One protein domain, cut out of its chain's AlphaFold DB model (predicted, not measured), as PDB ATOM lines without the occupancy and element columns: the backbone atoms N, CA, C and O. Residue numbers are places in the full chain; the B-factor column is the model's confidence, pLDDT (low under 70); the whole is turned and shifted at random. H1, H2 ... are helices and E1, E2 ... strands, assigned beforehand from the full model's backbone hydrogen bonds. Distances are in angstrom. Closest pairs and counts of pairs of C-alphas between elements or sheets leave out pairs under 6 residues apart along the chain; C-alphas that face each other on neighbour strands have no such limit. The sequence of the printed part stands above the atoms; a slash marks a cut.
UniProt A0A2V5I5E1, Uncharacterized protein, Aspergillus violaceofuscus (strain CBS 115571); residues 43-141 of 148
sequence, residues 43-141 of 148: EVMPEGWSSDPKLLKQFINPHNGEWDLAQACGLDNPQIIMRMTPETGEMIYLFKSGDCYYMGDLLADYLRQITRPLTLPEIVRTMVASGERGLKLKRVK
ATOM      1  N   GLU A  43      40.178 -23.304  20.255       62.88
ATOM      2  CA  GLU A  43      39.221 -24.167  19.546       62.88
ATOM      3  C   GLU A  43      37.776 -24.050  20.065       62.88
ATOM      4  O   GLU A  43      36.825 -24.346  19.347       62.88
ATOM      5  N   VAL A  44      37.604 -23.577  21.303       76.00
ATOM      6  CA  VAL A  44      36.303 -23.408  21.955       76.00
ATOM      7  C   VAL A  44      35.998 -21.924  22.132       76.00
ATOM      8  O   VAL A  44      36.743 -21.206  22.804       76.00
ATOM      9  N   MET A  45      34.874 -21.486  21.563       82.81
ATOM     10  CA  MET A  45      34.337 -20.138  21.750       82.81
ATOM     11  C   MET A  45      33.495 -20.049  23.032       82.81
ATOM     12  O   MET A  45      32.815 -21.017  23.378       82.81
ATOM     13  N   PRO A  46      33.501 -18.904  23.741       85.62
ATOM     14  CA  PRO A  46      32.591 -18.681  24.856       85.62
ATOM     15  C   PRO A  46      31.136 -18.717  24.383       85.62
ATOM     16  O   PRO A  46      30.819 -18.291  23.272       85.62
ATOM     17  N   GLU A  47      30.245 -19.214  25.238       84.44
ATOM     18  CA  GLU A  47      28.817 -19.285  24.933       84.44
ATOM     19  C   GLU A  47      28.253 -17.892  24.618       84.44
ATOM     20  O   GLU A  47      28.524 -16.926  25.333       84.44
ATOM     21  N   GLY A  48      27.489 -17.782  23.528       85.12
ATOM     22  CA  GLY A  48      26.918 -16.511  23.078       85.12
ATOM     23  C   GLY A  48      27.907 -15.572  22.383       85.12
ATOM     24  O   GLY A  48      27.542 -14.436  22.098       85.12
ATOM     25  N   TRP A  49      29.134 -16.015  22.080       87.50
ATOM     26  CA  TRP A  49      30.118 -15.241  21.319       87.50
ATOM     27  C   TRP A  49      30.376 -15.819  19.928       87.50
ATOM     28  O   TRP A  49      30.364 -17.029  19.722       87.50
ATOM     29  N   SER A  50      30.690 -14.940  18.976       85.25
ATOM     30  CA  SER A  50      31.065 -15.307  17.613       85.25
ATOM     31  C   SER A  50      32.285 -14.532  17.127       85.25
ATOM     32  O   SER A  50      32.442 -13.337  17.393       85.25
ATOM     33  N   SER A  51      33.140 -15.238  16.390       84.12
ATOM     34  CA  SER A  51      34.275 -14.712  15.630       84.12
ATOM     35  C   SER A  51      34.045 -14.809  14.113       84.12
ATOM     36  O   SER A  51      34.993 -14.665  13.344       84.12
ATOM     37  N   ASP A  52      32.798 -15.044  13.668       81.88
ATOM     38  CA  ASP A  52      32.453 -15.126  12.243       81.88
ATOM     39  C   ASP A  52      32.830 -13.817  11.525       81.88
ATOM     40  O   ASP A  52      32.207 -12.777  11.780       81.88
ATOM     41  N   PRO A  53      33.787 -13.842  10.577       75.25
ATOM     42  CA  PRO A  53      34.232 -12.651   9.863       75.25
ATOM     43  C   PRO A  53      33.100 -11.866   9.191       75.25
ATOM     44  O   PRO A  53      33.217 -10.649   9.032       75.25
ATOM     45  N   LYS A  54      32.002 -12.524   8.790       78.44
ATOM     46  CA  LYS A  54      30.840 -11.849   8.188       78.44
ATOM     47  C   LYS A  54      30.121 -10.947   9.193       78.44
ATOM     48  O   LYS A  54      29.670  -9.871   8.804       78.44
ATOM     49  N   LEU A  55      30.063 -11.356  10.462       73.94
ATOM     50  CA  LEU A  55      29.493 -10.570  11.557       73.94
ATOM     51  C   LEU A  55      30.449  -9.469  12.026       73.94
ATOM     52  O   LEU A  55      30.001  -8.369  12.345       73.94
ATOM     53  N   LEU A  56      31.760  -9.739  12.047       77.25
ATOM     54  CA  LEU A  56      32.760  -8.773  12.527       77.25
ATOM     55  C   LEU A  56      32.971  -7.605  11.552       77.25
ATOM     56  O   LEU A  56      33.096  -6.464  11.990       77.25
ATOM     57  N   LYS A  57      32.948  -7.858  10.233       69.19
ATOM     58  CA  LYS A  57      33.106  -6.817   9.190       69.19
ATOM     59  C   LYS A  57      32.059  -5.704   9.252       69.19
ATOM     60  O   LYS A  57      32.259  -4.636   8.683       69.19
ATOM     61  N   GLN A  58      30.927  -5.956   9.896       66.56
ATOM     62  CA  GLN A  58      29.846  -4.984  10.013       66.56
ATOM     63  C   GLN A  58      30.008  -4.073  11.239       66.56
ATOM     64  O   GLN A  58      29.236  -3.131  11.377       66.56
ATOM     65  N   PHE A  59      30.972  -4.351  12.127       65.06
ATOM     66  CA  PHE A  59      30.919  -3.877  13.511       65.06
ATOM     67  C   PHE A  59      31.858  -2.715  13.850       65.06
ATOM     68  O   PHE A  59      31.463  -1.810  14.569       65.06
ATOM     69  N   ILE A  60      33.085  -2.710  13.330       63.25
ATOM     70  CA  ILE A  60      34.001  -1.570  13.456       63.25
ATOM     71  C   ILE A  60      34.362  -1.132  12.043       63.25
ATOM     72  O   ILE A  60      35.138  -1.793  11.353       63.25
ATOM     73  N   ASN A  61      33.740  -0.041  11.605       66.12
ATOM     74  CA  ASN A  61      33.999   0.602  10.325       66.12
ATOM     75  C   ASN A  61      34.390   2.061  10.572       66.12
ATOM     76  O   ASN A  61      33.841   2.680  11.479       66.12
ATOM     77  N   PRO A  62      35.298   2.636   9.766       63.31
ATOM     78  CA  PRO A  62      35.592   4.061   9.849       63.31
ATOM     79  C   PRO A  62      34.299   4.889   9.829       63.31
ATOM     80  O   PRO A  62      33.441   4.647   8.977       63.31
ATOM     81  N   HIS A  63      34.190   5.862  10.740       65.44
ATOM     82  CA  HIS A  63      33.027   6.750  10.920       65.44
ATOM     83  C   HIS A  63      31.777   6.112  11.553       65.44
ATOM     84  O   HIS A  63      30.674   6.628  11.372       65.44
ATOM     85  N   ASN A  64      31.921   4.998  12.277       73.75
ATOM     86  CA  ASN A  64      30.911   4.569  13.244       73.75
ATOM     87  C   ASN A  64      31.302   4.978  14.674       73.75
ATOM     88  O   ASN A  64      32.471   5.247  14.955       73.75
ATOM     89  N   GLY A  65      30.314   5.022  15.575       74.12
ATOM     90  CA  GLY A  65      30.509   5.505  16.947       74.12
ATOM     91  C   GLY A  65      31.590   4.732  17.707       74.12
ATOM     92  O   GLY A  65      32.336   5.308  18.489       74.12
ATOM     93  N   GLU A  66      31.761   3.442  17.425       75.81
ATOM     94  CA  GLU A  66      32.744   2.585  18.090       75.81
ATOM     95  C   GLU A  66      34.172   2.876  17.615       75.81
ATOM     96  O   GLU A  66      35.104   2.902  18.425       75.81
ATOM     97  N   TRP A  67      34.351   3.118  16.312       77.38
ATOM     98  CA  TRP A  67      35.617   3.584  15.750       77.38
ATOM     99  C   TRP A  67      35.980   4.953  16.322       77.38
ATOM    100  O   TRP A  67      37.108   5.154  16.776       77.38
ATOM    101  N   ASP A  68      35.017   5.871  16.366       80.69
ATOM    102  CA  ASP A  68      35.230   7.223  16.876       80.69
ATOM    103  C   ASP A  68      35.527   7.213  18.385       80.69
ATOM    104  O   ASP A  68      36.434   7.916  18.836       80.69
ATOM    105  N   LEU A  69      34.873   6.345  19.166       83.12
ATOM    106  CA  LEU A  69      35.167   6.136  20.587       83.12
ATOM    107  C   LEU A  69      36.572   5.560  20.806       83.12
ATOM    108  O   LEU A  69      37.287   5.997  21.715       83.12
ATOM    109  N   ALA A  70      36.987   4.587  19.988       83.75
ATOM    110  CA  ALA A  70      38.332   4.020  20.046       83.75
ATOM    111  C   ALA A  70      39.396   5.092  19.752       83.75
ATOM    112  O   ALA A  70      40.315   5.274  20.556       83.75
ATOM    113  N   GLN A  71      39.214   5.874  18.684       84.56
ATOM    114  CA  GLN A  71      40.100   6.991  18.348       84.56
ATOM    115  C   GLN A  71      40.104   8.066  19.446       84.56
ATOM    116  O   GLN A  71      41.167   8.558  19.828       84.56
ATOM    117  N   ALA A  72      38.944   8.396  20.022       84.12
ATOM    118  CA  ALA A  72      38.833   9.343  21.129       84.12
ATOM    119  C   ALA A  72      39.497   8.833  22.420       84.12
ATOM    120  O   ALA A  72      39.842   9.632  23.289       84.12
ATOM    121  N   CYS A  73      39.719   7.524  22.552       84.00
ATOM    122  CA  CYS A  73      40.530   6.917  23.607       84.00
ATOM    123  C   CYS A  73      42.029   6.827  23.255       84.00
ATOM    124  O   CYS A  73      42.808   6.285  24.043       84.00
ATOM    125  N   GLY A  74      42.443   7.345  22.094       85.31
ATOM    126  CA  GLY A  74      43.814   7.267  21.584       85.31
ATOM    127  C   GLY A  74      44.221   5.866  21.125       85.31
ATOM    128  O   GLY A  74      45.402   5.530  21.184       85.31
ATOM    129  N   LEU A  75      43.252   5.025  20.752       87.50
ATOM    130  CA  LEU A  75      43.490   3.696  20.198       87.50
ATOM    131  C   LEU A  75      43.492   3.792  18.675       87.50
ATOM    132  O   LEU A  75      42.486   4.193  18.099       87.50
ATOM    133  N   ASP A  76      44.596   3.397  18.046       83.50
ATOM    134  CA  ASP A  76      44.737   3.407  16.592       83.50
ATOM    135  C   ASP A  76      44.529   2.007  16.004       83.50
ATOM    136  O   ASP A  76      45.025   1.005  16.530       83.50
ATOM    137  N   ASN A  77      43.863   1.952  14.847       82.88
ATOM    138  CA  ASN A  77      43.631   0.727  14.072       82.88
ATOM    139  C   ASN A  77      42.966  -0.412  14.886       82.88
ATOM    140  O   ASN A  77      43.522  -1.517  14.954       82.88
ATOM    141  N   PRO A  78      41.797  -0.173  15.516       84.00
ATOM    142  CA  PRO A  78      41.086  -1.203  16.263       84.00
ATOM    143  C   PRO A  78      40.665  -2.366  15.352       84.00
ATOM    144  O   PRO A  78      40.039  -2.177  14.310       84.00
ATOM    145  N   GLN A  79      40.983  -3.592  15.770       85.06
ATOM    146  CA  GLN A  79      40.636  -4.826  15.063       85.06
ATOM    147  C   GLN A  79      39.702  -5.675  15.915       85.06
ATOM    148  O   GLN A  79      40.111  -6.210  16.948       85.06
ATOM    149  N   ILE A  80      38.448  -5.812  15.485       84.94
ATOM    150  CA  ILE A  80      37.479  -6.682  16.154       84.94
ATOM    151  C   ILE A  80      37.935  -8.137  16.064       84.94
ATOM    152  O   ILE A  80      38.262  -8.637  14.990       84.94
ATOM    153  N   ILE A  81      37.901  -8.814  17.206       87.69
ATOM    154  CA  ILE A  81      38.266 -10.222  17.341       87.69
ATOM    155  C   ILE A  81      37.017 -11.094  17.428       87.69
ATOM    156  O   ILE A  81      36.935 -12.143  16.794       87.69
ATOM    157  N   MET A  82      36.055 -10.673  18.244       88.50
ATOM    158  CA  MET A  82      34.818 -11.404  18.500       88.50
ATOM    159  C   MET A  82      33.780 -10.474  19.122       88.50
ATOM    160  O   MET A  82      34.123  -9.456  19.724       88.50
ATOM    161  N   ARG A  83      32.507 -10.840  19.002       86.69
ATOM    162  CA  ARG A  83      31.377 -10.122  19.605       86.69
ATOM    163  C   ARG A  83      30.339 -11.092  20.138       86.69
ATOM    164  O   ARG A  83      30.302 -12.243  19.700       86.69
ATOM    165  N   MET A  84      29.471 -10.612  21.016       86.25
ATOM    166  CA  MET A  84      28.277 -11.362  21.378       86.25
ATOM    167  C   MET A  84      27.327 -11.479  20.185       86.25
ATOM    168  O   MET A  84      27.247 -10.585  19.323       86.25
ATOM    169  N   THR A  85      26.662 -12.627  20.097       80.94
ATOM    170  CA  THR A  85      25.715 -12.907  19.025       80.94
ATOM    171  C   THR A  85      24.424 -12.111  19.243       80.94
ATOM    172  O   THR A  85      24.062 -11.835  20.392       80.94
ATOM    173  N   PRO A  86      23.714 -11.704  18.173       74.25
ATOM    174  CA  PRO A  86      22.517 -10.868  18.295       74.25
ATOM    175  C   PRO A  86      21.424 -11.462  19.196       74.25
ATOM    176  O   PRO A  86      20.653 -10.719  19.796       74.25
ATOM    177  N   GLU A  87      21.370 -12.789  19.316       77.25
ATOM    178  CA  GLU A  87      20.388 -13.521  20.124       77.25
ATOM    179  C   GLU A  87      20.540 -13.250  21.624       77.25
ATOM    180  O   GLU A  87      19.581 -13.412  22.375       77.25
ATOM    181  N   THR A  88      21.725 -12.818  22.063       74.88
ATOM    182  CA  THR A  88      21.976 -12.450  23.463       74.88
ATOM    183  C   THR A  88      21.323 -11.121  23.845       74.88
ATOM    184  O   THR A  88      21.113 -10.861  25.025       74.88
ATOM    185  N   GLY A  89      20.998 -10.270  22.861       77.44
ATOM    186  CA  GLY A  89      20.530  -8.900  23.082       77.44
ATOM    187  C   GLY A  89      21.611  -7.938  23.593       77.44
ATOM    188  O   GLY A  89      21.360  -6.737  23.665       77.44
ATOM    189  N   GLU A  90      22.807  -8.439  23.906       79.25
ATOM    190  CA  GLU A  90      23.961  -7.651  24.327       79.25
ATOM    191  C   GLU A  90      24.833  -7.308  23.111       79.25
ATOM    192  O   GLU A  90      24.997  -8.096  22.176       79.25
ATOM    193  N   MET A  91      25.404  -6.104  23.108       81.31
ATOM    194  CA  MET A  91      26.251  -5.618  22.014       81.31
ATOM    195  C   MET A  91      27.695  -5.431  22.475       81.31
ATOM    196  O   MET A  91      28.353  -4.444  22.145       81.31
ATOM    197  N   ILE A  92      28.182  -6.404  23.246       88.19
ATOM    198  CA  ILE A  92      29.541  -6.416  23.779       88.19
ATOM    199  C   ILE A  92      30.492  -7.025  22.748       88.19
ATOM    200  O   ILE A  92      30.172  -7.996  22.052       88.19
ATOM    201  N   TYR A  93      31.678  -6.438  22.637       88.06
ATOM    202  CA  TYR A  93      32.694  -6.834  21.674       88.06
ATOM    203  C   TYR A  93      34.099  -6.795  22.266       88.06
ATOM    204  O   TYR A  93      34.411  -5.992  23.145       88.06
ATOM    205  N   LEU A  94      34.956  -7.671  21.745       91.44
ATOM    206  CA  LEU A  94      36.381  -7.754  22.034       91.44
ATOM    207  C   LEU A  94      37.158  -7.303  20.799       91.44
ATOM    208  O   LEU A  94      36.946  -7.818  19.697       91.44
ATOM    209  N   PHE A  95      38.108  -6.396  20.987       90.00
ATOM    210  CA  PHE A  95      38.993  -5.943  19.923       90.00
ATOM    211  C   PHE A  95      40.424  -5.756  20.415       90.00
ATOM    212  O   PHE A  95      40.696  -5.659  21.617       90.00
ATOM    213  N   LYS A  96      41.346  -5.717  19.459       90.19
ATOM    214  CA  LYS A  96      42.767  -5.464  19.668       90.19
ATOM    215  C   LYS A  96      43.131  -4.087  19.129       90.19
ATOM    216  O   LYS A  96      42.665  -3.696  18.064       90.19
ATOM    217  N   SER A  97      43.988  -3.380  19.853       89.31
ATOM    218  CA  SER A  97      44.646  -2.156  19.392       89.31
ATOM    219  C   SER A  97      46.089  -2.180  19.883       89.31
ATOM    220  O   SER A  97      46.334  -2.283  21.089       89.31
ATOM    221  N   GLY A  98      47.049  -2.124  18.958       88.56
ATOM    222  CA  GLY A  98      48.454  -2.406  19.269       88.56
ATOM    223  C   GLY A  98      48.610  -3.790  19.909       88.56
ATOM    224  O   GLY A  98      48.054  -4.765  19.412       88.56
ATOM    225  N   ASP A  99      49.306  -3.870  21.042       88.19
ATOM    226  CA  ASP A  99      49.530  -5.122  21.786       88.19
ATOM    227  C   ASP A  99      48.502  -5.370  22.905       88.19
ATOM    228  O   ASP A  99      48.675  -6.259  23.740       88.19
ATOM    229  N   CYS A 100      47.446  -4.558  22.973       92.25
ATOM    230  CA  CYS A 100      46.460  -4.597  24.047       92.25
ATOM    231  C   CYS A 100      45.084  -5.051  23.555       92.25
ATOM    232  O   CYS A 100      44.691  -4.806  22.412       92.25
ATOM    233  N   TYR A 101      44.331  -5.660  24.471       93.81
ATOM    234  CA  TYR A 101      42.966  -6.122  24.243       93.81
ATOM    235  C   TYR A 101      41.977  -5.274  25.026       93.81
ATOM    236  O   TYR A 101      42.240  -4.866  26.164       93.81
ATOM    237  N   TYR A 102      40.823  -5.039  24.422       93.31
ATOM    238  CA  TYR A 102      39.811  -4.136  24.934       93.31
ATOM    239  C   TYR A 102      38.427  -4.742  24.751       93.31
ATOM    240  O   TYR A 102      38.160  -5.437  23.773       93.31
ATOM    241  N   MET A 103      37.550  -4.445  25.701       91.81
ATOM    242  CA  MET A 103      36.120  -4.677  25.614       91.81
ATOM    243  C   MET A 103      35.399  -3.349  25.457       91.81
ATOM    244  O   MET A 103      35.650  -2.410  26.222       91.81
ATOM    245  N   GLY A 104      34.490  -3.300  24.496       88.62
ATOM    246  CA  GLY A 104      33.508  -2.237  24.363       88.62
ATOM    247  C   GLY A 104      32.102  -2.809  24.427       88.62
ATOM    248  O   GLY A 104      31.897  -4.010  24.259       88.62
ATOM    249  N   ASP A 105      31.149  -1.937  24.703       85.69
ATOM    250  CA  ASP A 105      29.722  -2.212  24.614       85.69
ATOM    251  C   ASP A 105      29.134  -1.101  23.749       85.69
ATOM    252  O   ASP A 105      29.427   0.071  23.976       85.69
ATOM    253  N   LEU A 106      28.365  -1.474  22.729       74.94
ATOM    254  CA  LEU A 106      27.784  -0.531  21.777       74.94
ATOM    255  C   LEU A 106      26.821   0.465  22.442       74.94
ATOM    256  O   LEU A 106      26.595   1.550  21.926       74.94
ATOM    257  N   LEU A 107      26.253   0.105  23.594       77.19
ATOM    258  CA  LEU A 107      25.354   0.973  24.355       77.19
ATOM    259  C   LEU A 107      26.083   1.803  25.419       77.19
ATOM    260  O   LEU A 107      25.436   2.520  26.185       77.19
ATOM    261  N   ALA A 108      27.410   1.691  25.513       79.88
ATOM    262  CA  ALA A 108      28.198   2.339  26.546       79.88
ATOM    263  C   ALA A 108      29.282   3.251  25.963       79.88
ATOM    264  O   ALA A 108      30.189   2.805  25.265       79.88
ATOM    265  N   ASP A 109      29.297   4.511  26.403       78.00
ATOM    266  CA  ASP A 109      30.322   5.500  26.029       78.00
ATOM    267  C   ASP A 109      31.650   5.303  26.786       78.00
ATOM    268  O   ASP A 109      32.252   6.240  27.326       78.00
ATOM    269  N   TYR A 110      32.100   4.058  26.942       83.56
ATOM    270  CA  TYR A 110      33.410   3.774  27.510       83.56
ATOM    271  C   TYR A 110      33.974   2.426  27.082       83.56
ATOM    272  O   TYR A 110      33.281   1.421  26.960       83.56
ATOM    273  N   LEU A 111      35.301   2.395  26.993       90.94
ATOM    274  CA  LEU A 111      36.067   1.188  26.732       90.94
ATOM    275  C   LEU A 111      36.726   0.663  28.008       90.94
ATOM    276  O   LEU A 111      37.077   1.412  28.931       90.94
ATOM    277  N   ARG A 112      36.924  -0.652  28.058       93.56
ATOM    278  CA  ARG A 112      37.602  -1.356  29.147       93.56
ATOM    279  C   ARG A 112      38.802  -2.109  28.589       93.56
ATOM    280  O   ARG A 112      38.640  -3.056  27.837       93.56
ATOM    281  N   GLN A 113      40.009  -1.732  28.986       95.06
ATOM    282  CA  GLN A 113      41.210  -2.503  28.683       95.06
ATOM    283  C   GLN A 113      41.235  -3.777  29.530       95.06
ATOM    284  O   GLN A 113      41.048  -3.720  30.750       95.06
ATOM    285  N   ILE A 114      41.541  -4.909  28.907       95.94
ATOM    286  CA  ILE A 114      41.840  -6.151  29.609       95.94
ATOM    287  C   ILE A 114      43.286  -6.082  30.092       95.94
ATOM    288  O   ILE A 114      44.236  -6.044  29.318       95.94
ATOM    289  N   THR A 115      43.445  -6.035  31.410       94.56
ATOM    290  CA  THR A 115      44.752  -5.972  32.076       94.56
ATOM    291  C   THR A 115      45.260  -7.342  32.496       94.56
ATOM    292  O   THR A 115      46.465  -7.504  32.671       94.56
ATOM    293  N   ARG A 116      44.360  -8.320  32.681       93.06
ATOM    294  CA  ARG A 116      44.686  -9.746  32.794       93.06
ATOM    295  C   ARG A 116      43.507 -10.616  32.342       93.06
ATOM    296  O   ARG A 116      42.375 -10.300  32.723       93.06
ATOM    297  N   PRO A 117      43.781 -11.747  31.675       92.62
ATOM    298  CA  PRO A 117      45.082 -12.149  31.116       92.62
ATOM    299  C   PRO A 117      45.494 -11.280  29.910       92.62
ATOM    300  O   PRO A 117      44.698 -10.481  29.432       92.62
ATOM    301  N   LEU A 118      46.760 -11.364  29.484       91.00
ATOM    302  CA  LEU A 118      47.334 -10.464  28.465       91.00
ATOM    303  C   LEU A 118      47.386 -11.072  27.062       91.00
ATOM    304  O   LEU A 118      47.716 -10.364  26.121       91.00
ATOM    305  N   THR A 119      47.103 -12.365  26.916       89.00
ATOM    306  CA  THR A 119      47.158 -13.055  25.625       89.00
ATOM    307  C   THR A 119      45.760 -13.465  25.186       89.00
ATOM    308  O   THR A 119      44.954 -13.905  26.010       89.00
ATOM    309  N   LEU A 120      45.469 -13.365  23.887       87.94
ATOM    310  CA  LEU A 120      44.165 -13.745  23.348       87.94
ATOM    311  C   LEU A 120      43.722 -15.166  23.751       87.94
ATOM    312  O   LEU A 120      42.590 -15.314  24.217       87.94
ATOM    313  N   PRO A 121      44.578 -16.207  23.676       88.19
ATOM    314  CA  PRO A 121      44.158 -17.557  24.041       88.19
ATOM    315  C   PRO A 121      43.777 -17.689  25.518       88.19
ATOM    316  O   PRO A 121      42.875 -18.452  25.852       88.19
ATOM    317  N   GLU A 122      44.454 -16.977  26.421       89.94
ATOM    318  CA  GLU A 122      44.120 -16.989  27.848       89.94
ATOM    319  C   GLU A 122      42.861 -16.176  28.148       89.94
ATOM    320  O   GLU A 122      42.073 -16.571  29.009       89.94
ATOM    321  N   ILE A 123      42.656 -15.060  27.436       91.69
ATOM    322  CA  ILE A 123      41.445 -14.236  27.539       91.69
ATOM    323  C   ILE A 123      40.241 -15.094  27.191       91.69
ATOM    324  O   ILE A 123      39.334 -15.241  28.008       91.69
ATOM    325  N   VAL A 124      40.270 -15.737  26.026       90.31
ATOM    326  CA  VAL A 124      39.146 -16.550  25.567       90.31
ATOM    327  C   VAL A 124      38.937 -17.764  26.473       90.31
ATOM    328  O   VAL A 124      37.805 -18.030  26.859       90.31
ATOM    329  N   ARG A 125      40.000 -18.445  26.932       89.88
ATOM    330  CA  ARG A 125      39.866 -19.526  27.934       89.88
ATOM    331  C   ARG A 125      39.205 -19.053  29.227       89.88
ATOM    332  O   ARG A 125      38.376 -19.763  29.789       89.88
ATOM    333  N   THR A 126      39.560 -17.861  29.698       93.25
ATOM    334  CA  THR A 126      38.966 -17.263  30.900       93.25
ATOM    335  C   THR A 126      37.492 -16.933  30.674       93.25
ATOM    336  O   THR A 126      36.666 -17.198  31.544       93.25
ATOM    337  N   MET A 127      37.143 -16.422  29.491       91.81
ATOM    338  CA  MET A 127      35.755 -16.161  29.107       91.81
ATOM    339  C   MET A 127      34.932 -17.449  28.997       91.81
ATOM    340  O   MET A 127      33.804 -17.471  29.473       91.81
ATOM    341  N   VAL A 128      35.493 -18.537  28.460       89.44
ATOM    342  CA  VAL A 128      34.837 -19.858  28.453       89.44
ATOM    343  C   VAL A 128      34.581 -20.348  29.883       89.44
ATOM    344  O   VAL A 128      33.501 -20.844  30.184       89.44
ATOM    345  N   ALA A 129      35.555 -20.200  30.784       90.38
ATOM    346  CA  ALA A 129      35.457 -20.734  32.142       90.38
ATOM    347  C   ALA A 129      34.596 -19.885  33.095       90.38
ATOM    348  O   ALA A 129      34.080 -20.400  34.085       90.38
ATOM    349  N   SER A 130      34.518 -18.569  32.892       89.38
ATOM    350  CA  SER A 130      33.955 -17.642  33.892       89.38
ATOM    351  C   SER A 130      33.228 -16.428  33.301       89.38
ATOM    352  O   SER A 130      32.817 -15.534  34.049       89.38
ATOM    353  N   GLY A 131      33.053 -16.377  31.979       87.50
ATOM    354  CA  GLY A 131      32.518 -15.217  31.272       87.50
ATOM    355  C   GLY A 131      33.400 -13.974  31.424       87.50
ATOM    356  O   GLY A 131      34.547 -14.037  31.875       87.50
ATOM    357  N   GLU A 132      32.848 -12.806  31.098       86.06
ATOM    358  CA  GLU A 132      33.566 -11.525  31.209       86.06
ATOM    359  C   GLU A 132      34.040 -11.215  32.632       86.06
ATOM    360  O   GLU A 132      35.086 -10.594  32.821       86.06
ATOM    361  N   ARG A 133      33.297 -11.679  33.647       87.62
ATOM    362  CA  ARG A 133      33.618 -11.466  35.069       87.62
ATOM    363  C   ARG A 133      34.947 -12.101  35.484       87.62
ATOM    364  O   ARG A 133      35.501 -11.710  36.508       87.62
ATOM    365  N   GLY A 134      35.460 -13.058  34.707       90.00
ATOM    366  CA  GLY A 134      36.784 -13.639  34.915       90.00
ATOM    367  C   GLY A 134      37.940 -12.707  34.527       90.00
ATOM    368  O   GLY A 134      39.072 -12.923  34.960       90.00
ATOM    369  N   LEU A 135      37.682 -11.663  33.734       93.75
ATOM    370  CA  LEU A 135      38.708 -10.750  33.236       93.75
ATOM    371  C   LEU A 135      38.974  -9.607  34.219       93.75
ATOM    372  O   LEU A 135      38.065  -9.046  34.835       93.75
ATOM    373  N   LYS A 136      40.239  -9.188  34.323       95.25
ATOM    374  CA  LYS A 136      40.592  -7.949  35.028       95.25
ATOM    375  C   LYS A 136      40.544  -6.780  34.065       95.25
ATOM    376  O   LYS A 136      41.425  -6.630  33.219       95.25
ATOM    377  N   LEU A 137      39.554  -5.920  34.252       94.19
ATOM    378  CA  LEU A 137      39.269  -4.794  33.375       94.19
ATOM    379  C   LEU A 137      39.681  -3.463  34.012       94.19
ATOM    380  O   LEU A 137      39.529  -3.260  35.218       94.19
ATOM    381  N   LYS A 138      40.164  -2.533  33.191       94.38
ATOM    382  CA  LYS A 138      40.425  -1.142  33.574       94.38
ATOM    383  C   LYS A 138      39.735  -0.212  32.587       94.38
ATOM    384  O   LYS A 138      39.934  -0.340  31.385       94.38
ATOM    385  N   ARG A 139      38.959   0.754  33.085       92.31
ATOM    386  CA  ARG A 139      38.326   1.767  32.230       92.31
ATOM    387  C   ARG A 139      39.390   2.617  31.534       92.31
ATOM    388  O   ARG A 139      40.320   3.104  32.185       92.31
ATOM    389  N   VAL A 140      39.239   2.787  30.227       91.56
ATOM    390  CA  VAL A 140      40.074   3.671  29.413       91.56
ATOM    391  C   VAL A 140      39.513   5.085  29.516       91.56
ATOM    392  O   VAL A 140      38.298   5.282  29.550       91.56
ATOM    393  N   LYS A 141      40.398   6.074  29.653       87.62
ATOM    394  CA  LYS A 141      39.997   7.480  29.664       87.62
ATOM    395  C   LYS A 141      39.862   7.956  28.225       87.62
ATOM    396  O   LYS A 141      40.759   7.707  27.429       87.62
TER     397      LYS A 141
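Overview. This is residues 43 to 141 of the 148 residues of an uncharacterized protein of Aspergillus violaceofuscus (strain CBS 115571) (UniProt A0A2V5I5E1). A strongly twisted sheet of five strands runs through the middle, with helix H2 at one of its faces and the longer helix H3 at the opposite face. The short helix H1 sits near edge strand E1, and residues 49 to 50 pair with that same strand. The printed part has 99 residues with three named helices and five named strands, in the order H1 H2 E1 E2 E3 E4 H3 E5. The sheet's order is E1 - E2 - E3 - E4 - E5, all antiparallel, and the class is mixed, helices and strands. The whole is compact, with a radius of gyration of the C-alphas of 12.5 A, and rounded, with spans of 33 by 27 by 20 A.

Along the chain. E1 is residues 79 to 84, 15.3 A from first to last C-alpha, beginning at C-alpha 79 (40.636, -4.826, 15.063). E2 is residues 92 to 97, 16.3 A; E3 is residues 100 to 105, 16.9 A; E4 is residues 112 to 116, 11.6 A. E5 is residues 136 to 139, 10.4 A, ending at C-alpha 139 (38.326, 1.767, 32.230). H3 is residues 120 to 130, 15.2 A; H2 is residues 65 to 72, 10.1 A. H1 is residues 53 to 56, 4.9 A, beginning at C-alpha 53 (34.232, -12.651, 9.863).

Arrangement. From edge strand E1 to edge strand E5 the strands' lines turn by 111 degrees. E1 to E4 form a meander, each strand the antiparallel neighbour of the one before. In the hairpin E1 and E2, N 81 and O 94 are within hydrogen-bond range at 2.8 A; in the hairpin E2 and E3, N 95 and O 102 at 2.9 A; in the hairpin E3 and E4, N 103 and O 112 at 2.8 A. E4 and E5 are antiparallel at 150 degrees, with N 113 and O 138 at 2.8 A. H3 is on the sheet at a height over the sheet of 7.1 A, over none of the strands; its closest C-alphas to E4 are Ile 123 and Arg 116, 7.6 A. H2 is on the opposite face; the closest C-alphas of H2 and E3 are those of Glu 66 and Gly 104, 7.9 A. H1 only grazes the sheet; the C-alphas of Leu 56 and Ile 80 of E1 are 6.3 A apart. H2 and H3 are apart. In H2 and H3 every O i to N i+4 pair is within hydrogen-bond range; H1 is too short for such a pair.

Size, cuts and confidence. The two C-alphas farthest apart, those of His 63 and Ala 129, are 34.8 A apart. The printed part has no cut and no long link. The mean pLDDT of the printed part is 84.3; residue 43 and residues 57 to 63 are under 70.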